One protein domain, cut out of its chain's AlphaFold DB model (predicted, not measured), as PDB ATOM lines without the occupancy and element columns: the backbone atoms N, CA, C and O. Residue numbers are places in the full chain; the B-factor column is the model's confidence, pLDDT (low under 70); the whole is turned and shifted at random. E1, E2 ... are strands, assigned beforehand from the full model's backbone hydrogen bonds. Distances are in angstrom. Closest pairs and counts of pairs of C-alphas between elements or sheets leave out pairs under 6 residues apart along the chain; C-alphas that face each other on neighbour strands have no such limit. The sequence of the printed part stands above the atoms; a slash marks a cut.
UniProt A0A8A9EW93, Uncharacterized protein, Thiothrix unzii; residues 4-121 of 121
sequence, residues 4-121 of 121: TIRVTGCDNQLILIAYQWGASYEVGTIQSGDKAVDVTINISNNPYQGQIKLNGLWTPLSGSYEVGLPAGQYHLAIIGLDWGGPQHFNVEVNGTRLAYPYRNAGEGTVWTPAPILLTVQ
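This is residues 4 to 121 of the 121 residues of an uncharacterized protein of Thiothrix unzii (UniProt A0A8A9EW93). Two strongly twisted sheets lie face to face as a sandwich, elongated along the way the long strands run, and the chain passes back and forth between them. One is a branched sheet of E2, E3, E5, E7, E10 and E11, where E7 has E2 along one side and the short E10 and E11 along the other; the second is a mixed sheet in the order E6 E4 E1 E8 E9. The printed part has 118 residues with eleven named strands, E1 to E11 in order along the chain, and no named helix: the class is all strand. It is compact, with a radius of gyration of the C-alphas of 13.6 A and spans of 40 by 26 by 23 A.

Start in the branched sheet with E7, residues 72 to 82, whose pairing is staggered. On one side of it you find E2, residues 12 to 20; on the other side are E11, residues 116 to 120, beside residues 72 to 76, and E10, residues 108 to 111, beside residues 79 to 82. These three are antiparallel to E7; look for N 77 and O 17 at 2.8 A, N 74 and O 118 at 2.8 A, and N 82 and O 108 at 2.9 A, each within hydrogen-bond range. On the other side of E2 is E3, residues 23 to 33, antiparallel at 169 degrees and forming a hairpin with it, with N 14 and O 30 2.9 A apart. E5, residues 52 to 55, is an edge strand parallel to E3, with N 31 and O 54 at 2.9 A. In the second sheet, begin at the edge strand E6, residues 61 to 69, which bends by 59 degrees at residue 64. It is parallel to E4, residues 37 to 45, with N 40 and O 63 at 2.9 A. E4 is antiparallel to E1, residues 4 to 10, with N 7 and O 39 at 2.8 A. E1 is antiparallel to E8, residues 87 to 93, with N 92 and O 6 at 2.8 A. E8 forms a hairpin with the edge strand E9, residues 96 to 103, where N 91 and O 98 are 2.9 A apart. The facing parts of the two sheets are 9.3 A centre to centre, their strands at 7 degrees. Between the sheets, the closest C-alphas of E3 and E6 are those of Val 27 and Val 67, 6.5 A apart.

Find C-alpha 4 at (214.477, 237.741, 226.054), where E1 begins. E7 runs 31.2 A from C-alpha 72 at (209.984, 227.955, 237.049) to C-alpha 82; E3 spans 30.0 A and E2 26.9 A. E11 ends at C-alpha 120, (209.925, 230.026, 232.199).

The two C-alphas farthest apart are those of Ala 105 and Gln 121, 40.8 A. The printed part has no cut; the link E4 to E5 is short, and the others are tight. Mean pLDDT of the printed part is 96.0, and no printed residue is under 70.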
ATOM      1  N   THR A   4     213.346 237.206 226.806       97.69
ATOM      2  CA  THR A   4     214.477 237.741 226.054       97.69
ATOM      3  C   THR A   4     215.247 238.741 226.904       97.69
ATOM      4  O   THR A   4     214.669 239.576 227.602       97.69
ATOM      5  N   ILE A   5     216.573 238.642 226.847       98.44
ATOM      6  CA  ILE A   5     217.501 239.587 227.466       98.44
ATOM      7  C   ILE A   5     218.350 240.172 226.344       98.44
ATOM      8  O   ILE A   5     219.145 239.460 225.733       98.44
ATOM      9  N   ARG A   6     218.189 241.461 226.057       98.44
ATOM     10  CA  ARG A   6     218.991 242.174 225.065       98.44
ATOM     11  C   ARG A   6     220.020 243.052 225.762       98.44
ATOM     12  O   ARG A   6     219.667 243.922 226.551       98.44
ATOM     13  N   VAL A   7     221.290 242.857 225.447       98.38
ATOM     14  CA  VAL A   7     222.408 243.642 225.966       98.38
ATOM     15  C   VAL A   7     222.933 244.515 224.837       98.38
ATOM     16  O   VAL A   7     223.355 244.007 223.803       98.38
ATOM     17  N   THR A   8     222.888 245.830 225.036       98.00
ATOM     18  CA  THR A   8     223.378 246.825 224.060       98.00
ATOM     19  C   THR A   8     224.472 247.734 224.619       98.00
ATOM     20  O   THR A   8     225.042 248.553 223.906       98.00
ATOM     21  N   GLY A   9     224.773 247.599 225.911       95.19
ATOM     22  CA  GLY A   9     225.881 248.268 226.580       95.19
ATOM     23  C   GLY A   9     226.430 247.347 227.658       95.19
ATOM     24  O   GLY A   9     225.662 246.823 228.469       95.19
ATOM     25  N   CYS A  10     227.734 247.119 227.622       94.81
ATOM     26  CA  CYS A  10     228.462 246.261 228.547       94.81
ATOM     27  C   CYS A  10     229.917 246.718 228.546       94.81
ATOM     28  O   CYS A  10     230.807 245.971 228.142       94.81
ATOM     29  N   ASP A  11     230.158 247.972 228.917       93.81
ATOM     30  CA  ASP A  11     231.535 248.363 229.187       93.81
ATOM     31  C   ASP A  11     232.030 247.458 230.312       93.81
ATOM     32  O   ASP A  11     231.315 247.158 231.271       93.81
ATOM     33  N   ASN A  12     233.244 246.967 230.156       94.88
ATOM     34  CA  ASN A  12     233.861 246.032 231.060       94.88
ATOM     35  C   ASN A  12     233.176 244.662 231.091       94.88
ATOM     36  O   ASN A  12     233.368 243.906 230.130       94.88
ATOM     37  N   GLN A  13     232.463 244.294 232.158       97.19
ATOM     38  CA  GLN A  13     231.884 242.955 232.291       97.19
ATOM     39  C   GLN A  13     230.464 242.979 232.864       97.19
ATOM     40  O   GLN A  13     230.188 243.636 233.861       97.19
ATOM     41  N   LEU A  14     229.575 242.184 232.271       98.06
ATOM     42  CA  LEU A  14     228.212 241.946 232.736       98.06
ATOM     43  C   LEU A  14     228.032 240.463 233.064       98.06
ATOM     44  O   LEU A  14     228.345 239.606 232.237       98.06
ATOM     45  N   ILE A  15     227.489 240.171 234.243       98.62
ATOM     46  CA  ILE A  15     227.121 238.821 234.681       98.62
ATOM     47  C   ILE A  15     225.609 238.779 234.917       98.62
ATOM     48  O   ILE A  15     225.042 239.652 235.577       98.62
ATOM     49  N   LEU A  16     224.958 237.755 234.372       98.69
ATOM     50  CA  LEU A  16     223.520 237.523 234.459       98.69
ATOM     51  C   LEU A  16     223.267 236.222 235.219       98.69
ATOM     52  O   LEU A  16     223.669 235.154 234.756       98.69
ATOM     53  N   ILE A  17     222.575 236.294 236.356       98.69
ATOM     54  CA  ILE A  17     222.248 235.127 237.185       98.69
ATOM     55  C   ILE A  17     220.731 235.019 237.327       98.69
ATOM     56  O   ILE A  17     220.096 235.911 237.888       98.69
ATOM     57  N   ALA A  18     220.147 233.915 236.868       98.50
ATOM     58  CA  ALA A  18     218.765 233.561 237.168       98.50
ATOM     59  C   ALA A  18     218.736 232.708 238.440       98.50
ATOM     60  O   ALA A  18     219.415 231.687 238.516       98.50
ATOM     61  N   TYR A  19     217.961 233.095 239.447       98.56
ATOM     62  CA  TYR A  19     217.884 232.365 240.710       98.56
ATOM     63  C   TYR A  19     216.449 232.228 241.210       98.56
ATOM     64  O   TYR A  19     215.599 233.081 240.978       98.56
ATOM     65  N   GLN A  20     216.190 231.135 241.916       97.31
ATOM     66  CA  GLN A  20     214.939 230.847 242.604       97.31
ATOM     67  C   GLN A  20     215.252 230.168 243.940       97.31
ATOM     68  O   GLN A  20     216.412 229.896 244.264       97.31
ATOM     69  N   TRP A  21     214.230 229.877 244.740       94.31
ATOM     70  CA  TRP A  21     214.453 229.131 245.973       94.31
ATOM     71  C   TRP A  21     215.030 227.740 245.658       94.31
ATOM     72  O   TRP A  21     214.412 226.950 244.947       94.31
ATOM     73  N   GLY A  22     216.236 227.459 246.159       94.75
ATOM     74  CA  GLY A  22     216.917 226.173 245.987       94.75
ATOM     75  C   GLY A  22     217.756 226.008 244.712       94.75
ATOM     76  O   GLY A  22     218.375 224.958 244.560       94.75
ATOM     77  N   ALA A  23     217.823 227.004 243.816       96.88
ATOM     78  CA  ALA A  23     218.656 226.921 242.611       96.88
ATOM     79  C   ALA A  23     219.101 228.291 242.077       96.88
ATOM     80  O   ALA A  23     218.370 229.278 242.151       96.88
ATOM     81  N   SER A  24     220.278 228.327 241.457       97.88
ATOM     82  CA  SER A  24     220.765 229.466 240.678       97.88
ATOM     83  C   SER A  24     221.509 228.984 239.441       97.88
ATOM     84  O   SER A  24     222.251 228.004 239.509       97.88
ATOM     85  N   TYR A  25     221.348 229.708 238.342       98.50
ATOM     86  CA  TYR A  25     221.933 229.424 237.043       98.50
ATOM     87  C   TYR A  25     222.586 230.694 236.508       98.50
ATOM     88  O   TYR A  25     221.942 231.744 236.427       98.50
ATOM     89  N   GLU A  26     223.854 230.616 236.119       98.62
ATOM     90  CA  GLU A  26     224.457 231.699 235.351       98.62
ATOM     91  C   GLU A  26     223.895 231.645 233.929       98.62
ATOM     92  O   GLU A  26     224.047 230.654 233.216       98.62
ATOM     93  N   VAL A  27     223.193 232.696 233.521       98.56
ATOM     94  CA  VAL A  27     222.655 232.815 232.165       98.56
ATOM     95  C   VAL A  27     223.787 233.184 231.217       98.56
ATOM     96  O   VAL A  27     223.946 232.571 230.163       98.56
ATOM     97  N   GLY A  28     224.616 234.150 231.606       98.31
ATOM     98  CA  GLY A  28     225.739 234.560 230.785       98.31
ATOM     99  C   GLY A  28     226.715 235.495 231.471       98.31
ATOM    100  O   GLY A  28     226.336 236.271 232.347       98.31
ATOM    101  N   THR A  29     227.952 235.454 230.983       98.50
ATOM    102  CA  THR A  29     228.982 236.461 231.238       98.50
ATOM    103  C   THR A  29     229.430 237.067 229.911       98.50
ATOM    104  O   THR A  29     229.811 236.346 228.983       98.50
ATOM    105  N   ILE A  30     229.390 238.396 229.823       98.44
ATOM    106  CA  ILE A  30     229.778 239.174 228.644       98.44
ATOM    107  C   ILE A  30     230.897 240.123 229.055       98.44
ATOM    108  O   ILE A  30     230.719 240.892 229.993       98.44
ATOM    109  N   GLN A  31     232.023 240.088 228.353       97.88
ATOM    110  CA  GLN A  31     233.149 241.003 228.549       97.88
ATOM    111  C   GLN A  31     233.359 241.813 227.269       97.88
ATOM    112  O   GLN A  31     233.667 241.212 226.245       97.88
ATOM    113  N   SER A  32     233.195 243.137 227.301       95.81
ATOM    114  CA  SER A  32     233.387 243.997 226.113       95.81
ATOM    115  C   SER A  32     234.515 245.017 226.266       95.81
ATOM    116  O   SER A  32     235.056 245.482 225.266       95.81
ATOM    117  N   GLY A  33     234.890 245.374 227.502       90.00
ATOM    118  CA  GLY A  33     235.818 246.481 227.765       90.00
ATOM    119  C   GLY A  33     235.160 247.828 227.458       90.00
ATOM    120  O   GLY A  33     234.649 248.491 228.343       90.00
ATOM    121  N   ASP A  34     235.095 248.199 226.191       90.56
ATOM    122  CA  ASP A  34     234.434 249.416 225.699       90.56
ATOM    123  C   ASP A  34     233.855 249.221 224.284       90.56
ATOM    124  O   ASP A  34     233.490 250.177 223.594       90.56
ATOM    125  N   LYS A  35     233.832 247.974 223.788       95.75
ATOM    126  CA  LYS A  35     233.394 247.674 222.424       95.75
ATOM    127  C   LYS A  35     231.875 247.620 222.331       95.75
ATOM    128  O   LYS A  35     231.170 247.323 223.295       95.75
ATOM    129  N   ALA A  36     231.375 247.892 221.128       96.62
ATOM    130  CA  ALA A  36     229.948 247.848 220.841       96.62
ATOM    131  C   ALA A  36     229.361 246.454 221.119       96.62
ATOM    132  O   ALA A  36     229.967 245.436 220.778       96.62
ATOM    133  N   VAL A  37     228.163 246.431 221.703       98.00
ATOM    134  CA  VAL A  37     227.420 245.209 222.031       98.00
ATOM    135  C   VAL A  37     226.012 245.302 221.443       98.00
ATOM    136  O   VAL A  37     225.356 246.329 221.579       98.00
ATOM    137  N   ASP A  38     225.547 244.236 220.796       98.38
ATOM    138  CA  ASP A  38     224.146 244.003 220.416       98.38
ATOM    139  C   ASP A  38     223.843 242.499 220.489       98.38
ATOM    140  O   ASP A  38     223.772 241.779 219.489       98.38
ATOM    141  N   VAL A  39     223.760 242.001 221.719       98.62
ATOM    142  CA  VAL A  39     223.585 240.582 222.035       98.62
ATOM    143  C   VAL A  39     222.157 240.351 222.501       98.62
ATOM    144  O   VAL A  39     221.668 241.049 223.383       98.62
ATOM    145  N   THR A  40     221.496 239.337 221.953       98.62
ATOM    146  CA  THR A  40     220.192 238.865 222.429       98.62
ATOM    147  C   THR A  40     220.334 237.463 223.005       98.62
ATOM    148  O   THR A  40     220.915 236.583 222.377       98.62
ATOM    149  N   ILE A  41     219.796 237.242 224.198       98.56
ATOM    150  CA  ILE A  41     219.761 235.948 224.877       98.56
ATOM    151  C   ILE A  41     218.301 235.534 224.993       98.56
ATOM    152  O   ILE A  41     217.501 236.221 225.629       98.56
ATOM    153  N   ASN A  42     217.960 234.413 224.375       98.19
ATOM    154  CA  ASN A  42     216.642 233.808 224.444       98.19
ATOM    155  C   ASN A  42     216.652 232.735 225.532       98.19
ATOM    156  O   ASN A  42     217.498 231.840 225.521       98.19
ATOM    157  N   ILE A  43     215.713 232.820 226.470       97.94
ATOM    158  CA  ILE A  43     215.536 231.802 227.505       97.94
ATOM    159  C   ILE A  43     214.467 230.817 227.041       97.94
ATOM    160  O   ILE A  43     213.327 231.217 226.780       97.94
ATOM    161  N   SER A  44     214.827 229.538 226.981       96.69
ATOM    162  CA  SER A  44     213.919 228.446 226.624       96.69
ATOM    163  C   SER A  44     213.664 227.509 227.802       96.69
ATOM    164  O   SER A  44     214.496 227.373 228.699       96.69
ATOM    165  N   ASN A  45     212.493 226.862 227.813       97.06
ATOM    166  CA  ASN A  45     212.172 225.814 228.780       97.06
ATOM    167  C   ASN A  45     212.871 224.510 228.380       97.06
ATOM    168  O   ASN A  45     212.293 223.647 227.723       97.06
ATOM    169  N   ASN A  46     214.143 224.406 228.744       96.81
ATOM    170  CA  ASN A  46     215.009 223.273 228.459       96.81
ATOM    171  C   ASN A  46     215.912 223.013 229.673       96.81
ATOM    172  O   ASN A  46     216.170 223.933 230.454       96.81
ATOM    173  N   PRO A  47     216.447 221.791 229.844       97.00
ATOM    174  CA  PRO A  47     217.473 221.545 230.849       97.00
ATOM    175  C   PRO A  47     218.629 222.540 230.711       97.00
ATOM    176  O   PRO A  47     219.062 222.839 229.598       97.00
ATOM    177  N   TYR A  48     219.136 223.036 231.839       98.12
ATOM    178  CA  TYR A  48     220.283 223.939 231.839       98.12
ATOM    179  C   TYR A  48     221.545 223.207 231.374       98.12
ATOM    180  O   TYR A  48     221.928 222.191 231.954       98.12
ATOM    181  N   GLN A  49     222.187 223.733 230.330       97.69
ATOM    182  CA  GLN A  49     223.391 223.154 229.711       97.69
ATOM    183  C   GLN A  49     224.654 223.992 229.961       97.69
ATOM    184  O   GLN A  49     225.726 223.658 229.463       97.69
ATOM    185  N   GLY A  50     224.539 225.066 230.743       97.38
ATOM    186  CA  GLY A  50     225.614 226.021 230.990       97.38
ATOM    187  C   GLY A  50     225.281 227.427 230.498       97.38
ATOM    188  O   GLY A  50     224.283 227.656 229.814       97.38
ATOM    189  N   GLN A  51     226.129 228.372 230.887       97.94
ATOM    190  CA  GLN A  51     226.002 229.780 230.529       97.94
ATOM    191  C   GLN A  51     226.555 230.083 229.138       97.94
ATOM    192  O   GLN A  51     227.433 229.379 228.630       97.94
ATOM    193  N   ILE A  52     226.149 231.223 228.583       97.94
ATOM    194  CA  ILE A  52     226.901 231.841 227.489       97.94
ATOM    195  C   ILE A  52     228.138 232.564 228.038       97.94
ATOM    196  O   ILE A  52     228.086 233.227 229.075       97.94
ATOM    197  N   LYS A  53     229.266 232.462 227.335       98.31
ATOM    198  CA  LYS A  53     230.492 233.206 227.651       98.31
ATOM    199  C   LYS A  53     230.939 233.956 226.412       98.31
ATOM    200  O   LYS A  53     231.342 233.328 225.437       98.31
ATOM    201  N   LEU A  54     230.858 235.282 226.447       98.38
ATOM    202  CA  LEU A  54     231.246 236.142 225.333       98.38
ATOM    203  C   LEU A  54     232.405 237.040 225.753       98.38
ATOM    204  O   LEU A  54     232.335 237.708 226.783       98.38
ATOM    205  N   ASN A  55     233.456 237.066 224.937       97.81
ATOM    206  CA  ASN A  55     234.620 237.920 225.132       97.81
ATOM    207  C   ASN A  55     234.857 238.738 223.857       97.81
ATOM    208  O   ASN A  55     235.248 238.200 222.824       97.81
ATOM    209  N   GLY A  56     234.583 240.031 223.961       96.19
ATOM    210  CA  GLY A  56     234.700 241.045 222.925       96.19
ATOM    211  C   GLY A  56     235.669 242.162 223.288       96.19
ATOM    212  O   GLY A  56     235.547 243.252 222.747       96.19
ATOM    213  N   LEU A  57     236.652 241.911 224.164       94.69
ATOM    214  CA  LEU A  57     237.626 242.928 224.599       94.69
ATOM    215  C   LEU A  57     238.318 243.663 223.438       94.69
ATOM    216  O   LEU A  57     238.760 244.801 223.582       94.69
ATOM    217  N   TRP A  58     238.397 243.016 222.275       93.88
ATOM    218  CA  TRP A  58     239.055 243.547 221.084       93.88
ATOM    219  C   TRP A  58     238.126 243.682 219.874       93.88
ATOM    220  O   TRP A  58     238.532 244.241 218.857       93.88
ATOM    221  N   THR A  59     236.890 243.189 219.959       96.06
ATOM    222  CA  THR A  59     235.969 243.088 218.819       96.06
ATOM    223  C   THR A  59     234.522 243.279 219.266       96.06
ATOM    224  O   THR A  59     234.138 242.678 220.269       96.06
ATOM    225  N   PRO A  60     233.693 244.030 218.514       97.69
ATOM    226  CA  PRO A  60     232.267 244.143 218.801       97.69
ATOM    227  C   PRO A  60     231.579 242.784 218.961       97.69
ATOM    228  O   PRO A  60     231.904 241.829 218.252       97.69
ATOM    229  N   LEU A  61     230.599 242.719 219.860       98.31
ATOM    230  CA  LEU A  61     229.788 241.529 220.100       98.31
ATOM    231  C   LEU A  61     228.394 241.721 219.523       98.31
ATOM    232  O   LEU A  61     227.712 242.693 219.842       98.31
ATOM    233  N   SER A  62     227.937 240.765 218.725       98.38
ATOM    234  CA  SER A  62     226.554 240.724 218.269       98.38
ATOM    235  C   SER A  62     226.083 239.296 218.041       98.38
ATOM    236  O   SER A  62     226.886 238.384 217.848       98.38
ATOM    237  N   GLY A  63     224.768 239.098 218.076       98.06
ATOM    238  CA  GLY A  63     224.156 237.810 217.765       98.06
ATOM    239  C   GLY A  63     223.012 237.442 218.697       98.06
ATOM    240  O   GLY A  63     222.694 238.153 219.649       98.06
ATOM    241  N   SER A  64     222.384 236.311 218.393       98.31
ATOM    242  CA  SER A  64     221.349 235.700 219.222       98.31
ATOM    243  C   SER A  64     221.845 234.376 219.779       98.31
ATOM    244  O   SER A  64     222.375 233.550 219.037       98.31
ATOM    245  N   TYR A  65     221.648 234.178 221.075       98.31
ATOM    246  CA  TYR A  65     222.072 232.996 221.813       98.31
ATOM    247  C   TYR A  65     220.887 232.411 222.573       98.31
ATOM    248  O   TYR A  65     219.909 233.110 222.842       98.31
ATOM    249  N   GLU A  66     220.974 231.135 222.926       97.69
ATOM    250  CA  GLU A  66     219.931 230.434 223.668       97.69
ATOM    251  C   GLU A  66     220.494 229.869 224.971       97.69
ATOM    252  O   GLU A  66     221.600 229.329 224.997       97.69
ATOM    253  N   VAL A  67     219.724 230.000 226.052       98.19
ATOM    254  CA  VAL A  67     220.012 229.387 227.351       98.19
ATOM    255  C   VAL A  67     218.765 228.650 227.817       98.19
ATOM    256  O   VAL A  67     217.707 229.252 228.005       98.19
ATOM    257  N   GLY A  68     218.899 227.341 228.025       97.69
ATOM    258  CA  GLY A  68     217.848 226.532 228.629       97.69
ATOM    259  C   GLY A  68     217.781 226.764 230.134       97.69
ATOM    260  O   GLY A  68     218.803 226.679 230.811       97.69
ATOM    261  N   LEU A  69     216.594 227.032 230.669       97.69
ATOM    262  CA  LEU A  69     216.308 226.963 232.101       97.69
ATOM    263  C   LEU A  69     215.118 226.020 232.330       97.69
ATOM    264  O   LEU A  69     214.161 226.066 231.557       97.69
ATOM    265  N   PRO A  70     215.122 225.192 233.391       96.81
ATOM    266  CA  PRO A  70     213.934 224.435 233.764       96.81
ATOM    267  C   PRO A  70     212.752 225.370 234.031       96.81
ATOM    268  O   PRO A  70     212.945 226.459 234.584       96.81
ATOM    269  N   ALA A  71     211.539 224.925 233.699       96.56
ATOM    270  CA  ALA A  71     210.310 225.643 234.027       96.56
ATOM    271  C   ALA A  71     210.293 226.095 235.497       96.56
ATOM    272  O   ALA A  71     210.628 225.332 236.405       96.56
ATOM    273  N   GLY A  72     209.906 227.347 235.726       96.44
ATOM    274  CA  GLY A  72     209.984 227.955 237.049       96.44
ATOM    275  C   GLY A  72     209.873 229.473 237.023       96.44
ATOM    276  O   GLY A  72     209.813 230.106 235.965       96.44
ATOM    277  N   GLN A  73     209.839 230.053 238.219       97.56
ATOM    278  CA  GLN A  73     209.858 231.496 238.428       97.56
ATOM    279  C   GLN A  73     211.203 231.890 239.022       97.56
ATOM    280  O   GLN A  73     211.550 231.471 240.123       97.56
ATOM    281  N   TYR A  74     211.937 232.719 238.294       98.31
ATOM    282  CA  TYR A  74     213.274 233.157 238.653       98.31
ATOM    283  C   TYR A  74     213.302 234.661 238.845       98.31
ATOM    284  O   TYR A  74     212.633 235.410 238.139       98.31
ATOM    285  N   HIS A  75     214.153 235.118 239.744       98.25
ATOM    286  CA  HIS A  75     214.657 236.476 239.723       98.25
ATOM    287  C   HIS A  75     215.939 236.510 238.888       98.25
ATOM    288  O   HIS A  75     216.811 235.657 239.039       98.25
ATOM    289  N   LEU A  76     216.063 237.498 238.011       98.44
ATOM    290  CA  LEU A  76     217.273 237.776 237.255       98.44
ATOM    291  C   LEU A  76     218.068 238.863 237.973       98.44
ATOM    292  O   LEU A  76     217.667 240.028 237.974       98.44
ATOM    293  N   ALA A  77     219.199 238.482 238.560       98.25
ATOM    294  CA  ALA A  77     220.221 239.420 238.990       98.25
ATOM    295  C   ALA A  77     221.106 239.800 237.800       98.25
ATOM    296  O   ALA A  77     221.553 238.947 237.030       98.25
ATOM    297  N   ILE A  78     221.365 241.097 237.676       98.44
ATOM    298  CA  ILE A  78     222.220 241.689 236.652       98.44
ATOM    299  C   ILE A  78     223.338 242.407 237.392       98.44
ATOM    300  O   ILE A  78     223.065 243.221 238.273       98.44
ATOM    301  N   ILE A  79     224.583 242.073 237.073       98.31
ATOM    302  CA  ILE A  79     225.756 242.565 237.792       98.31
ATOM    303  C   ILE A  79     226.717 243.167 236.771       98.31
ATOM    304  O   ILE A  79     227.292 242.443 235.961       98.31
ATOM    305  N   GLY A  80     226.873 244.487 236.807       97.12
ATOM    306  CA  GLY A  80     227.916 245.212 236.088       97.12
ATOM    307  C   GLY A  80     229.175 245.307 236.943       97.12
ATOM    308  O   GLY A  80     229.131 245.807 238.075       97.12
ATOM    309  N   LEU A  81     230.282 244.815 236.398       96.44
ATOM    310  CA  LEU A  81     231.614 244.874 236.980       96.44
ATOM    311  C   LEU A  81     232.486 245.815 236.157       96.44
ATOM    312  O   LEU A  81     232.576 245.691 234.935       96.44
ATOM    313  N   ASP A  82     233.163 246.710 236.860       94.38
ATOM    314  CA  ASP A  82     234.150 247.633 236.326       94.38
ATOM    315  C   ASP A  82     235.541 247.193 236.813       94.38
ATOM    316  O   ASP A  82     235.760 247.005 238.007       94.38
ATOM    317  N   TRP A  83     236.479 246.976 235.895       93.06
ATOM    318  CA  TRP A  83     237.875 246.607 236.179       93.06
ATOM    319  C   TRP A  83     238.823 247.741 235.754       93.06
ATOM    320  O   TRP A  83     240.024 247.523 235.605       93.06
ATOM    321  N   GLY A  84     238.270 248.951 235.590       89.69
ATOM    322  CA  GLY A  84     238.957 250.192 235.261       89.69
ATOM    323  C   GLY A  84     238.446 250.820 233.959       89.69
ATOM    324  O   GLY A  84     238.035 250.126 233.029       89.69
ATOM    325  N   GLY A  85     238.548 252.148 233.859       87.19
ATOM    326  CA  GLY A  85     238.192 252.903 232.654       87.19
ATOM    327  C   GLY A  85     236.730 253.377 232.630       87.19
ATOM    328  O   GLY A  85     236.199 253.772 233.672       87.19
ATOM    329  N   PRO A  86     236.103 253.460 231.442       88.75
ATOM    330  CA  PRO A  86     234.703 253.832 231.322       88.75
ATOM    331  C   PRO A  86     233.771 252.690 231.737       88.75
ATOM    332  O   PRO A  86     234.075 251.514 231.559       88.75
ATOM    333  N   GLN A  87     232.597 253.063 232.238       91.69
ATOM    334  CA  GLN A  87     231.525 252.135 232.573       91.69
ATOM    335  C   GLN A  87     230.179 252.640 232.050       91.69
ATOM    336  O   GLN A  87     229.769 253.769 232.325       91.69
ATOM    337  N   HIS A  88     229.470 251.776 231.331       95.00
ATOM    338  CA  HIS A  88     228.146 251.990 230.769       95.00
ATOM    339  C   HIS A  88     227.489 250.627 230.534       95.00
ATOM    340  O   HIS A  88     228.033 249.756 229.852       95.00
ATOM    341  N   PHE A  89     226.286 250.449 231.075       96.94
ATOM    342  CA  PHE A  89     225.538 249.204 230.939       96.94
ATOM    343  C   PHE A  89     224.132 249.487 230.432       96.94
ATOM    344  O   PHE A  89     223.470 250.416 230.892       96.94
ATOM    345  N   ASN A  90     223.657 248.679 229.488       97.88
ATOM    346  CA  ASN A  90     222.307 248.795 228.956       97.88
ATOM    347  C   ASN A  90     221.756 247.407 228.634       97.88
ATOM    348  O   ASN A  90     222.202 246.752 227.686       97.88
ATOM    349  N   VAL A  91     220.786 246.977 229.435       98.31
ATOM    350  CA  VAL A  91     220.149 245.662 229.363       98.31
ATOM    351  C   VAL A  91     218.642 245.858 229.286       98.31
ATOM    352  O   VAL A  91     218.064 246.605 230.065       98.31
ATOM    353  N   GLU A  92     217.987 245.178 228.364       98.19
ATOM    354  CA  GLU A  92     216.536 245.119 228.261       98.19
ATOM    355  C   GLU A  92     216.080 243.688 228.528       98.19
ATOM    356  O   GLU A  92     216.584 242.753 227.912       98.19
ATOM    357  N   VAL A  93     215.139 243.507 229.449       97.75
ATOM    358  CA  VAL A  93     214.583 242.196 229.797       97.75
ATOM    359  C   VAL A  93     213.089 242.235 229.527       97.75
ATOM    360  O   VAL A  93     212.372 242.997 230.174       97.75
ATOM    361  N   ASN A  94     212.613 241.446 228.564       95.88
ATOM    362  CA  ASN A  94     211.203 241.420 228.153       95.88
ATOM    363  C   ASN A  94     210.623 242.829 227.886       95.88
ATOM    364  O   ASN A  94     209.520 243.150 228.327       95.88
ATOM    365  N   GLY A  95     211.391 243.708 227.231       93.88
ATOM    366  CA  GLY A  95     211.005 245.102 226.967       93.88
ATOM    367  C   GLY A  95     211.240 246.085 228.124       93.88
ATOM    368  O   GLY A  95     211.122 247.295 227.932       93.88
ATOM    369  N   THR A  96     211.602 245.613 229.321       96.06
ATOM    370  CA  THR A  96     211.955 246.484 230.452       96.06
ATOM    371  C   THR A  96     213.424 246.864 230.381       96.06
ATOM    372  O   THR A  96     214.302 246.023 230.573       96.06
ATOM    373  N   ARG A  97     213.698 248.145 230.131       97.31
ATOM    374  CA  ARG A  97     215.061 248.673 230.048       97.31
ATOM    375  C   ARG A  97     215.638 248.977 231.431       97.31
ATOM    376  O   ARG A  97     215.048 249.712 232.219       97.31
ATOM    377  N   LEU A  98     216.845 248.484 231.663       97.69
ATOM    378  CA  LEU A  98     217.705 248.768 232.800       97.69
ATOM    379  C   LEU A  98     219.020 249.335 232.268       97.69
ATOM    380  O   LEU A  98     219.703 248.697 231.468       97.69
ATOM    381  N   ALA A  99     219.385 250.532 232.715       97.19
ATOM    382  CA  ALA A  99     220.607 251.179 232.265       97.19
ATOM    383  C   ALA A  99     221.407 251.750 233.433       97.19
ATOM    384  O   ALA A  99     220.846 252.250 234.412       97.19
ATOM    385  N   TYR A 100     222.722 251.717 233.278       95.88
ATOM    386  CA  TYR A 100     223.672 252.481 234.063       95.88
ATOM    387  C   TYR A 100     224.364 253.471 233.128       95.88
ATOM    388  O   TYR A 100     225.002 253.028 232.171       95.88
ATOM    389  N   PRO A 101     224.213 254.790 233.344       94.38
ATOM    390  CA  PRO A 101     224.751 255.791 232.434       94.38
ATOM    391  C   PRO A 101     226.280 255.778 232.431       94.38
ATOM    392  O   PRO A 101     226.900 255.380 233.415       94.38
ATOM    393  N   TYR A 102     226.864 256.288 231.346       93.94
ATOM    394  CA  TYR A 102     228.309 256.420 231.205       93.94
ATOM    395  C   TYR A 102     228.947 257.168 232.385       93.94
ATOM    396  O   TYR A 102     228.505 258.265 232.751       93.94
ATOM    397  N   ARG A 103     230.028 256.609 232.935       91.94
ATOM    398  CA  ARG A 103     230.936 257.277 233.877       91.94
ATOM    399  C   ARG A 103     232.379 256.897 233.573       91.94
ATOM    400  O   ARG A 103     232.641 255.801 233.105       91.94
ATOM    401  N   ASN A 104     233.306 257.800 233.880       85.94
ATOM    402  CA  ASN A 104     234.745 257.611 233.666       85.94
ATOM    403  C   ASN A 104     235.502 257.508 235.003       85.94
ATOM    404  O   ASN A 104     236.414 258.291 235.264       85.94
ATOM    405  N   ALA A 105     235.016 256.647 235.901       79.69
ATOM    406  CA  ALA A 105     235.625 256.337 237.197       79.69
ATOM    407  C   ALA A 105     234.874 255.181 237.873       79.69
ATOM    408  O   ALA A 105     233.639 255.189 237.876       79.69
ATOM    409  N   GLY A 106     235.611 254.279 238.523       74.62
ATOM    410  CA  GLY A 106     235.078 253.146 239.283       74.62
ATOM    411  C   GLY A 106     235.977 251.916 239.157       74.62
ATOM    412  O   GLY A 106     236.660 251.754 238.156       74.62
ATOM    413  N   GLU A 107     236.003 251.073 240.189       88.81
ATOM    414  CA  GLU A 107     236.500 249.693 240.125       88.81
ATOM    415  C   GLU A 107     235.633 248.839 241.066       88.81
ATOM    416  O   GLU A 107     235.217 249.297 242.135       88.81
ATOM    417  N   GLY A 108     235.353 247.599 240.672       91.62
ATOM    418  CA  GLY A 108     234.535 246.639 241.408       91.62
ATOM    419  C   GLY A 108     233.103 246.510 240.882       91.62
ATOM    420  O   GLY A 108     232.805 246.760 239.716       91.62
ATOM    421  N   THR A 109     232.197 246.070 241.755       92.31
ATOM    422  CA  THR A 109     230.770 245.981 241.427       92.31
ATOM    423  C   THR A 109     230.151 247.372 241.443       92.31
ATOM    424  O   THR A 109     230.040 247.996 242.497       92.31
ATOM    425  N   VAL A 110     229.713 247.842 240.278       93.94
ATOM    426  CA  VAL A 110     229.265 249.230 240.070       93.94
ATOM    427  C   VAL A 110     227.777 249.346 239.764       93.94
ATOM    428  O   VAL A 110     227.183 250.414 239.937       93.94
ATOM    429  N   TRP A 111     227.155 248.245 239.337       95.25
ATOM    430  CA  TRP A 111     225.756 248.238 238.949       95.25
ATOM    431  C   TRP A 111     225.062 246.924 239.298       95.25
ATOM    432  O   TRP A 111     225.412 245.865 238.789       95.25
ATOM    433  N   THR A 112     224.043 247.014 240.149       96.12
ATOM    434  CA  THR A 112     223.137 245.910 240.499       96.12
ATOM    435  C   THR A 112     221.712 246.464 240.606       96.12
ATOM    436  O   THR A 112     221.291 246.853 241.701       96.12
ATOM    437  N   PRO A 113     220.972 246.615 239.492       96.50
ATOM    438  CA  PRO A 113     219.584 247.064 239.549       96.50
ATOM    439  C   PRO A 113     218.717 246.046 240.305       96.50
ATOM    440  O   PRO A 113     219.126 244.907 240.540       96.50
ATOM    441  N   ALA A 114     217.501 246.451 240.679       96.75
ATOM    442  CA  ALA A 114     216.546 245.533 241.294       96.75
ATOM    443  C   ALA A 114     216.311 244.305 240.384       96.75
ATOM    444  O   ALA A 114     216.159 244.486 239.170       96.75
ATOM    445  N   PRO A 115     216.269 243.076 240.933       95.94
ATOM    446  CA  PRO A 115     216.076 241.877 240.125       95.94
ATOM    447  C   PRO A 115     214.751 241.882 239.358       95.94
ATOM    448  O   PRO A 115     213.717 242.284 239.893       95.94
ATOM    449  N   ILE A 116     214.765 241.367 238.127       96.69
ATOM    450  CA  ILE A 116     213.564 241.235 237.285       96.69
ATOM    451  C   ILE A 116     212.997 239.821 237.398       96.69
ATOM    452  O   ILE A 116     213.744 238.849 237.371       96.69
ATOM    453  N   LEU A 117     211.675 239.692 237.500       95.88
ATOM    454  CA  LEU A 117     211.016 238.389 237.467       95.88
ATOM    455  C   LEU A 117     211.028 237.811 236.041       95.88
ATOM    456  O   LEU A 117     210.558 238.445 235.097       95.88
ATOM    457  N   LEU A 118     211.509 236.581 235.906       95.50
ATOM    458  CA  LEU A 118     211.466 235.754 234.705       95.50
ATOM    459  C   LEU A 118     210.579 234.539 234.977       95.50
ATOM    460  O   LEU A 118     210.797 233.809 235.942       95.50
ATOM    461  N   THR A 119     209.587 234.294 234.123       96.56
ATOM    462  CA  THR A 119     208.758 233.079 234.203       96.56
ATOM    463  C   THR A 119     209.046 232.201 232.997       96.56
ATOM    464  O   THR A 119     208.764 232.595 231.866       96.56
ATOM    465  N   VAL A 120     209.601 231.015 233.234       96.56
ATOM    466  CA  VAL A 120     209.925 230.026 232.199       96.56
ATOM    467  C   VAL A 120     208.812 228.980 232.169       96.56
ATOM    468  O   VAL A 120     208.512 228.377 233.201       96.56
ATOM    469  N   GLN A 121     208.175 228.809 231.008       90.50
ATOM    470  CA  GLN A 121     207.027 227.919 230.776       90.50
ATOM    471  C   GLN A 121     207.286 227.017 229.584       90.50
ATOM    472  O   GLN A 121     207.869 227.528 228.603       90.50
TER     473      GLN A 121